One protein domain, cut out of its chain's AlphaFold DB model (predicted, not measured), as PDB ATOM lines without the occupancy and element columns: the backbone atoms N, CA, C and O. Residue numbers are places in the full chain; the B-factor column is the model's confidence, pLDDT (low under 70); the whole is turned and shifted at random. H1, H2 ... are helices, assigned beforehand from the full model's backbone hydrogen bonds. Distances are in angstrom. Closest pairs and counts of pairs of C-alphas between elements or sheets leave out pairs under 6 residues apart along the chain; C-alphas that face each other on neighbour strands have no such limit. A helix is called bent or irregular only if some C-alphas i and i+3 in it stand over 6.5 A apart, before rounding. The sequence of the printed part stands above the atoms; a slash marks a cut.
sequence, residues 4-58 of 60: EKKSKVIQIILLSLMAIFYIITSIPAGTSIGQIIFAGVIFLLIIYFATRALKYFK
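Overview. This is residues 4 to 58 of the 60 residues of an uncharacterized protein of Acidimicrobiaceae bacterium (UniProt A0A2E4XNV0). Two long helices make an open, flat V: H1 is one arm, H2 is the other, and the link of residues 27 to 32 makes the point where the chain turns. The arms spread away from that point with empty space between them, and nothing packs on either arm. The printed part has 55 residues, with two named helices in the order H1, H2 and no named strand; the class is all helix. It is extended, with a radius of gyration of the C-alphas of 16.7 A, and it spans 42 by 39 by 12 A.

Arrangement. Start with H1, residues 4 to 26, and go on through the short link of 6 residues to H2, residues 33 to 56. Compare the two helices and you will find them apart: no C-alpha of the one is within 8 A of the other. Residues 4 to 26, residues 28 to 35 and residues 37 to 58 stand free, with no C-alpha 8 or more apart along the chain within 10 A. In H1 and H2, every O i to N i+4 pair is within hydrogen-bond range.

Along the chain. Find C-alpha 4 at (7.287, -55.706, 0.500); from there H1 runs 32.6 A to C-alpha 26 at (25.053, -45.847, -24.987), x rising and z falling. Look next at C-alpha 33, at (24.494, -32.001, -24.966), where H2 begins; it runs 34.7 A to C-alpha 56 at (-9.124, -35.339, -32.870), chiefly along falling x. Neither helix is bent.

Size, cuts and confidence. The two C-alphas farthest apart, those of Ala 29 in the link and Lys 58, are 43.3 A apart. The printed part has no cut, and it has no long link. The mean pLDDT of the printed part is 87.2; look at residues 4 to 5 for the values under 70.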
ATOM      1  N   GLU A   4       7.564 -55.619   1.942       68.25
ATOM      2  CA  GLU A   4       7.287 -55.706   0.500       68.25
ATOM      3  C   GLU A   4       7.249 -54.338  -0.195       68.25
ATOM      4  O   GLU A   4       7.799 -54.176  -1.285       68.25
ATOM      5  N   LYS A   5       6.657 -53.322   0.447       66.69
ATOM      6  CA  LYS A   5       6.601 -51.956  -0.100       66.69
ATOM      7  C   LYS A   5       7.999 -51.347  -0.202       66.69
ATOM      8  O   LYS A   5       8.313 -50.720  -1.210       66.69
ATOM      9  N   LYS A   6       8.858 -51.570   0.801       70.12
ATOM     10  CA  LYS A   6      10.264 -51.125   0.758       70.12
ATOM     11  C   LYS A   6      11.057 -51.829  -0.349       70.12
ATOM     12  O   LYS A   6      11.813 -51.165  -1.049       70.12
ATOM     13  N   SER A   7      10.854 -53.136  -0.544       77.75
ATOM     14  CA  SER A   7      11.533 -53.908  -1.596       77.75
ATOM     15  C   SER A   7      11.162 -53.428  -3.006       77.75
ATOM     16  O   SER A   7      12.053 -53.189  -3.820       77.75
ATOM     17  N   LYS A   8       9.872 -53.168  -3.270       80.12
ATOM     18  CA  LYS A   8       9.418 -52.619  -4.562       80.12
ATOM     19  C   LYS A   8       9.988 -51.230  -4.851       80.12
ATOM     20  O   LYS A   8      10.414 -50.971  -5.969       80.12
ATOM     21  N   VAL A   9      10.040 -50.346  -3.852       82.81
ATOM     22  CA  VAL A   9      10.627 -49.004  -4.022       82.81
ATOM     23  C   VAL A   9      12.116 -49.097  -4.359       82.81
ATOM     24  O   VAL A   9      12.572 -48.427  -5.281       82.81
ATOM     25  N   ILE A  10      12.861 -49.969  -3.677       86.00
ATOM     26  CA  ILE A  10      14.284 -50.194  -3.965       86.00
ATOM     27  C   ILE A  10      14.477 -50.751  -5.381       86.00
ATOM     28  O   ILE A  10      15.350 -50.265  -6.093       86.00
ATOM     29  N   GLN A  11      13.648 -51.703  -5.823       84.19
ATOM     30  CA  GLN A  11      13.701 -52.233  -7.193       84.19
ATOM     31  C   GLN A  11      13.431 -51.159  -8.251       84.19
ATOM     32  O   GLN A  11      14.150 -51.101  -9.243       84.19
ATOM     33  N   ILE A  12      12.440 -50.291  -8.033       87.56
ATOM     34  CA  ILE A  12      12.133 -49.182  -8.950       87.56
ATOM     35  C   ILE A  12      13.322 -48.222  -9.044       87.56
ATOM     36  O   ILE A  12      13.693 -47.810 -10.142       87.56
ATOM     37  N   ILE A  13      13.946 -47.895  -7.910       88.19
ATOM     38  CA  ILE A  13      15.128 -47.027  -7.877       88.19
ATOM     39  C   ILE A  13      16.297 -47.687  -8.619       88.19
ATOM     40  O   ILE A  13      16.922 -47.034  -9.450       88.19
ATOM     41  N   LEU A  14      16.564 -48.972  -8.374       89.31
ATOM     42  CA  LEU A  14      17.635 -49.726  -9.034       89.31
ATOM     43  C   LEU A  14      17.432 -49.816 -10.551       89.31
ATOM     44  O   LEU A  14      18.365 -49.548 -11.305       89.31
ATOM     45  N   LEU A  15      16.215 -50.134 -10.998       89.25
ATOM     46  CA  LEU A  15      15.864 -50.194 -12.420       89.25
ATOM     47  C   LEU A  15      15.994 -48.828 -13.094       89.25
ATOM     48  O   LEU A  15      16.558 -48.733 -14.182       89.25
ATOM     49  N   SER A  16      15.516 -47.771 -12.436       83.56
ATOM     50  CA  SER A  16      15.636 -46.400 -12.936       83.56
ATOM     51  C   SER A  16      17.101 -45.981 -13.066       83.56
ATOM     52  O   SER A  16      17.519 -45.482 -14.112       83.56
ATOM     53  N   LEU A  17      17.915 -46.258 -12.045       88.50
ATOM     54  CA  LEU A  17      19.336 -45.923 -12.050       88.50
ATOM     55  C   LEU A  17      20.085 -46.675 -13.158       88.50
ATOM     56  O   LEU A  17      20.887 -46.075 -13.869       88.50
ATOM     57  N   MET A  18      19.783 -47.962 -13.343       87.62
ATOM     58  CA  MET A  18      20.377 -48.793 -14.390       87.62
ATOM     59  C   MET A  18      19.979 -48.317 -15.793       87.62
ATOM     60  O   MET A  18      20.827 -48.272 -16.682       87.62
ATOM     61  N   ALA A  19      18.727 -47.895 -15.985       82.94
ATOM     62  CA  ALA A  19      18.263 -47.317 -17.244       82.94
ATOM     63  C   ALA A  19      18.980 -45.998 -17.567       82.94
ATOM     64  O   ALA A  19      19.451 -45.814 -18.687       82.94
ATOM     65  N   ILE A  20      19.125 -45.106 -16.582       82.69
ATOM     66  CA  ILE A  20      19.859 -43.844 -16.750       82.69
ATOM     67  C   ILE A  20      21.322 -44.122 -17.110       82.69
ATOM     68  O   ILE A  20      21.843 -43.532 -18.055       82.69
ATOM     69  N   PHE A  21      21.972 -45.048 -16.401       82.81
ATOM     70  CA  PHE A  21      23.366 -45.405 -16.664       82.81
ATOM     71  C   PHE A  21      23.548 -45.973 -18.072       82.81
ATOM     72  O   PHE A  21      24.442 -45.541 -18.792       82.81
ATOM     73  N   TYR A  22      22.659 -46.879 -18.488       83.38
ATOM     74  CA  TYR A  22      22.674 -47.463 -19.826       83.38
ATOM     75  C   TYR A  22      22.524 -46.405 -20.922       83.38
ATOM     76  O   TYR A  22      23.240 -46.452 -21.922       83.38
ATOM     77  N   ILE A  23      21.632 -45.430 -20.729       81.00
ATOM     78  CA  ILE A  23      21.460 -44.310 -21.661       81.00
ATOM     79  C   ILE A  23      22.759 -43.508 -21.749       81.00
ATOM     80  O   ILE A  23      23.235 -43.262 -22.851       81.00
ATOM     81  N   ILE A  24      23.371 -43.164 -20.612       76.81
ATOM     82  CA  ILE A  24      24.629 -42.405 -20.580       76.81
ATOM     83  C   ILE A  24      25.756 -43.164 -21.294       76.81
ATOM     84  O   ILE A  24      26.472 -42.567 -22.093       76.81
ATOM     85  N   THR A  25      25.899 -44.471 -21.060       80.31
ATOM     86  CA  THR A  25      26.951 -45.287 -21.695       80.31
ATOM     87  C   THR A  25      26.696 -45.571 -23.171       80.31
ATOM     88  O   THR A  25      27.642 -45.814 -23.915       80.31
ATOM     89  N   SER A  26      25.433 -45.571 -23.597       80.19
ATOM     90  CA  SER A  26      25.053 -45.847 -24.987       80.19
ATOM     91  C   SER A  26      25.053 -44.594 -25.861       80.19
ATOM     92  O   SER A  26      24.888 -44.708 -27.075       80.19
ATOM     93  N   ILE A  27      25.229 -43.402 -25.275       78.81
ATOM     94  CA  ILE A  27      25.383 -42.167 -26.042       78.81
ATOM     95  C   ILE A  27      26.723 -42.230 -26.794       78.81
ATOM     96  O   ILE A  27      27.776 -42.339 -26.162       78.81
ATOM     97  N   PRO A  28      26.714 -42.140 -28.137       79.00
ATOM     98  CA  PRO A  28      27.935 -42.137 -28.925       79.00
ATOM     99  C   PRO A  28      28.856 -40.990 -28.510       79.00
ATOM    100  O   PRO A  28      28.407 -39.849 -28.338       79.00
ATOM    101  N   ALA A  29      30.153 -41.279 -28.399       75.00
ATOM    102  CA  ALA A  29      31.164 -40.259 -28.166       75.00
ATOM    103  C   ALA A  29      31.087 -39.188 -29.270       75.00
ATOM    104  O   ALA A  29      31.070 -39.506 -30.456       75.00
ATOM    105  N   GLY A  30      31.001 -37.916 -28.870       77.81
ATOM    106  CA  GLY A  30      30.812 -36.788 -29.789       77.81
ATOM    107  C   GLY A  30      29.364 -36.314 -29.942       77.81
ATOM    108  O   GLY A  30      29.135 -35.293 -30.589       77.81
ATOM    109  N   THR A  31      28.391 -36.981 -29.310       81.69
ATOM    110  CA  THR A  31      27.025 -36.449 -29.213       81.69
ATOM    111  C   THR A  31      27.024 -35.217 -28.312       81.69
ATOM    112  O   THR A  31      27.374 -35.289 -27.132       81.69
ATOM    113  N   SER A  32      26.639 -34.067 -28.861       85.12
ATOM    114  CA  SER A  32      26.571 -32.820 -28.099       85.12
ATOM    115  C   SER A  32      25.401 -32.850 -27.113       85.12
ATOM    116  O   SER A  32      24.318 -33.339 -27.434       85.12
ATOM    117  N   ILE A  33      25.576 -32.232 -25.941       83.06
ATOM    118  CA  ILE A  33      24.494 -32.001 -24.966       83.06
ATOM    119  C   ILE A  33      23.288 -31.334 -25.646       83.06
ATOM    120  O   ILE A  33      22.141 -31.679 -25.364       83.06
ATOM    121  N   GLY A  34      23.540 -30.439 -26.608       87.44
ATOM    122  CA  GLY A  34      22.483 -29.806 -27.394       87.44
ATOM    123  C   GLY A  34      21.662 -30.802 -28.218       87.44
ATOM    124  O   GLY A  34      20.447 -30.655 -28.298       87.44
ATOM    125  N   GLN A  35      22.284 -31.848 -28.771       86.50
ATOM    126  CA  GLN A  35      21.580 -32.897 -29.521       86.50
ATOM    127  C   GLN A  35      20.698 -33.748 -28.602       86.50
ATOM    128  O   GLN A  35      19.585 -34.096 -28.987       86.50
ATOM    129  N   ILE A  36      21.155 -34.027 -27.379       85.56
ATOM    130  CA  ILE A  36      20.380 -34.772 -26.374       85.56
ATOM    131  C   ILE A  36      19.131 -33.979 -25.972       85.56
ATOM    132  O   ILE A  36      18.020 -34.509 -25.995       85.56
ATOM    133  N   ILE A  37      19.299 -32.692 -25.651       89.12
ATOM    134  CA  ILE A  37      18.183 -31.805 -25.299       89.12
ATOM    135  C   ILE A  37      17.218 -31.677 -26.481       89.12
ATOM    136  O   ILE A  37      16.008 -31.813 -26.304       89.12
ATOM    137  N   PHE A  38      17.744 -31.468 -27.691       91.94
ATOM    138  CA  PHE A  38      16.937 -31.352 -28.903       91.94
ATOM    139  C   PHE A  38      16.106 -32.614 -29.157       91.94
ATOM    140  O   PHE A  38      14.897 -32.517 -29.364       91.94
ATOM    141  N   ALA A  39      16.718 -33.797 -29.065       89.94
ATOM    142  CA  ALA A  39      16.015 -35.070 -29.201       89.94
ATOM    143  C   ALA A  39      14.898 -35.219 -28.153       89.94
ATOM    144  O   ALA A  39      13.786 -35.615 -28.501       89.94
ATOM    145  N   GLY A  40      15.158 -34.837 -26.897       90.31
ATOM    146  CA  GLY A  40      14.149 -34.839 -25.835       90.31
ATOM    147  C   GLY A  40      12.958 -33.921 -26.132       90.31
ATOM    148  O   GLY A  40      11.807 -34.334 -25.994       90.31
ATOM    149  N   VAL A  41      13.213 -32.697 -26.602       95.44
ATOM    150  CA  VAL A  41      12.154 -31.739 -26.967       95.44
ATOM    151  C   VAL A  41      11.326 -32.248 -28.150       95.44
ATOM    152  O   VAL A  41      10.095 -32.224 -28.091       95.44
ATOM    153  N   ILE A  42      11.976 -32.751 -29.203       97.06
ATOM    154  CA  ILE A  42      11.289 -33.316 -30.376       97.06
ATOM    155  C   ILE A  42      10.427 -34.514 -29.976       97.06
ATOM    156  O   ILE A  42       9.279 -34.617 -30.410       97.06
ATOM    157  N   PHE A  43      10.932 -35.388 -29.107       94.81
ATOM    158  CA  PHE A  43      10.171 -36.527 -28.607       94.81
ATOM    159  C   PHE A  43       8.890 -36.098 -27.872       94.81
ATOM    160  O   PHE A  43       7.813 -36.634 -28.143       94.81
ATOM    161  N   LEU A  44       8.969 -35.084 -27.004       95.06
ATOM    162  CA  LEU A  44       7.788 -34.538 -26.323       95.06
ATOM    163  C   LEU A  44       6.783 -33.915 -27.301       95.06
ATOM    164  O   LEU A  44       5.575 -34.100 -27.139       95.06
ATOM    165  N   LEU A  45       7.263 -33.222 -28.338       97.44
ATOM    166  CA  LEU A  45       6.401 -32.690 -29.396       97.44
ATOM    167  C   LEU A  45       5.675 -33.811 -30.147       97.44
ATOM    168  O   LEU A  45       4.472 -33.699 -30.381       97.44
ATOM    169  N   ILE A  46       6.364 -34.910 -30.470       97.12
ATOM    170  CA  ILE A  46       5.751 -36.081 -31.112       97.12
ATOM    171  C   ILE A  46       4.642 -36.654 -30.228       97.12
ATOM    172  O   ILE A  46       3.535 -36.868 -30.720       97.12
ATOM    173  N   ILE A  47       4.893 -36.847 -28.928       96.94
ATOM    174  CA  ILE A  47       3.869 -37.333 -27.989       96.94
ATOM    175  C   ILE A  47       2.666 -36.385 -27.958       96.94
ATOM    176  O   ILE A  47       1.518 -36.838 -28.016       96.94
ATOM    177  N   TYR A  48       2.910 -35.074 -27.890       97.56
ATOM    178  CA  TYR A  48       1.850 -34.070 -27.896       97.56
ATOM    179  C   TYR A  48       0.995 -34.159 -29.167       97.56
ATOM    180  O   TYR A  48      -0.233 -34.228 -29.074       97.56
ATOM    181  N   PHE A  49       1.620 -34.209 -30.346       97.75
ATOM    182  CA  PHE A  49       0.899 -34.305 -31.615       97.75
ATOM    183  C   PHE A  49       0.171 -35.638 -31.775       97.75
ATOM    184  O   PHE A  49      -0.988 -35.632 -32.185       97.75
ATOM    185  N   ALA A  50       0.791 -36.756 -31.396       96.81
ATOM    186  CA  ALA A  50       0.152 -38.068 -31.409       96.81
ATOM    187  C   ALA A  50      -1.102 -38.072 -30.524       96.81
ATOM    188  O   ALA A  50      -2.186 -38.437 -30.977       96.81
ATOM    189  N   THR A  51      -0.989 -37.563 -29.293       96.81
ATOM    190  CA  THR A  51      -2.119 -37.444 -28.357       96.81
ATOM    191  C   THR A  51      -3.207 -36.528 -28.908       96.81
ATOM    192  O   THR A  51      -4.397 -36.825 -28.806       96.81
ATOM    193  N   ARG A  52      -2.817 -35.403 -29.516       96.00
ATOM    194  CA  ARG A  52      -3.761 -34.468 -30.133       96.00
ATOM    195  C   ARG A  52      -4.493 -35.101 -31.317       96.00
ATOM    196  O   ARG A  52      -5.695 -34.891 -31.441       96.00
ATOM    197  N   ALA A  53      -3.803 -35.878 -32.147       97.19
ATOM    198  CA  ALA A  53      -4.402 -36.602 -33.263       97.19
ATOM    199  C   ALA A  53      -5.387 -37.672 -32.771       97.19
ATOM    200  O   ALA A  53      -6.522 -37.718 -33.239       97.19
ATOM    201  N   LEU A  54      -4.999 -38.465 -31.770       97.12
ATOM    202  CA  LEU A  54      -5.862 -39.469 -31.139       97.12
ATOM    203  C   LEU A  54      -7.168 -38.850 -30.612       97.12
ATOM    204  O   LEU A  54      -8.247 -39.368 -30.899       97.12
ATOM    205  N   LYS A  55      -7.074 -37.697 -29.935       95.56
ATOM    206  CA  LYS A  55      -8.244 -36.927 -29.481       95.56
ATOM    207  C   LYS A  55      -9.077 -36.375 -30.637       95.56
ATOM    208  O   LYS A  55     -10.301 -36.402 -30.579       95.56
ATOM    209  N   TYR A  56      -8.431 -35.867 -31.690       96.56
ATOM    210  CA  TYR A  56      -9.124 -35.339 -32.870       96.56
ATOM    211  C   TYR A  56      -9.980 -36.415 -33.552       96.56
ATOM    212  O   TYR A  56     -11.135 -36.160 -33.890       96.56
ATOM    213  N   PHE A  57      -9.450 -37.634 -33.674       96.75
ATOM    214  CA  PHE A  57     -10.179 -38.786 -34.210       96.75
ATOM    215  C   PHE A  57     -11.133 -39.448 -33.205       96.75
ATOM    216  O   PHE A  57     -11.792 -40.422 -33.562       96.75
ATOM    217  N   LYS A  58     -11.237 -38.931 -31.970       92.88
ATOM    218  CA  LYS A  58     -12.048 -39.501 -30.878       92.88
ATOM    219  C   LYS A  58     -11.715 -40.971 -30.578       92.88
ATOM    220  O   LYS A  58     -12.597 -41.739 -30.204       92.88
TER     221      LYS A  58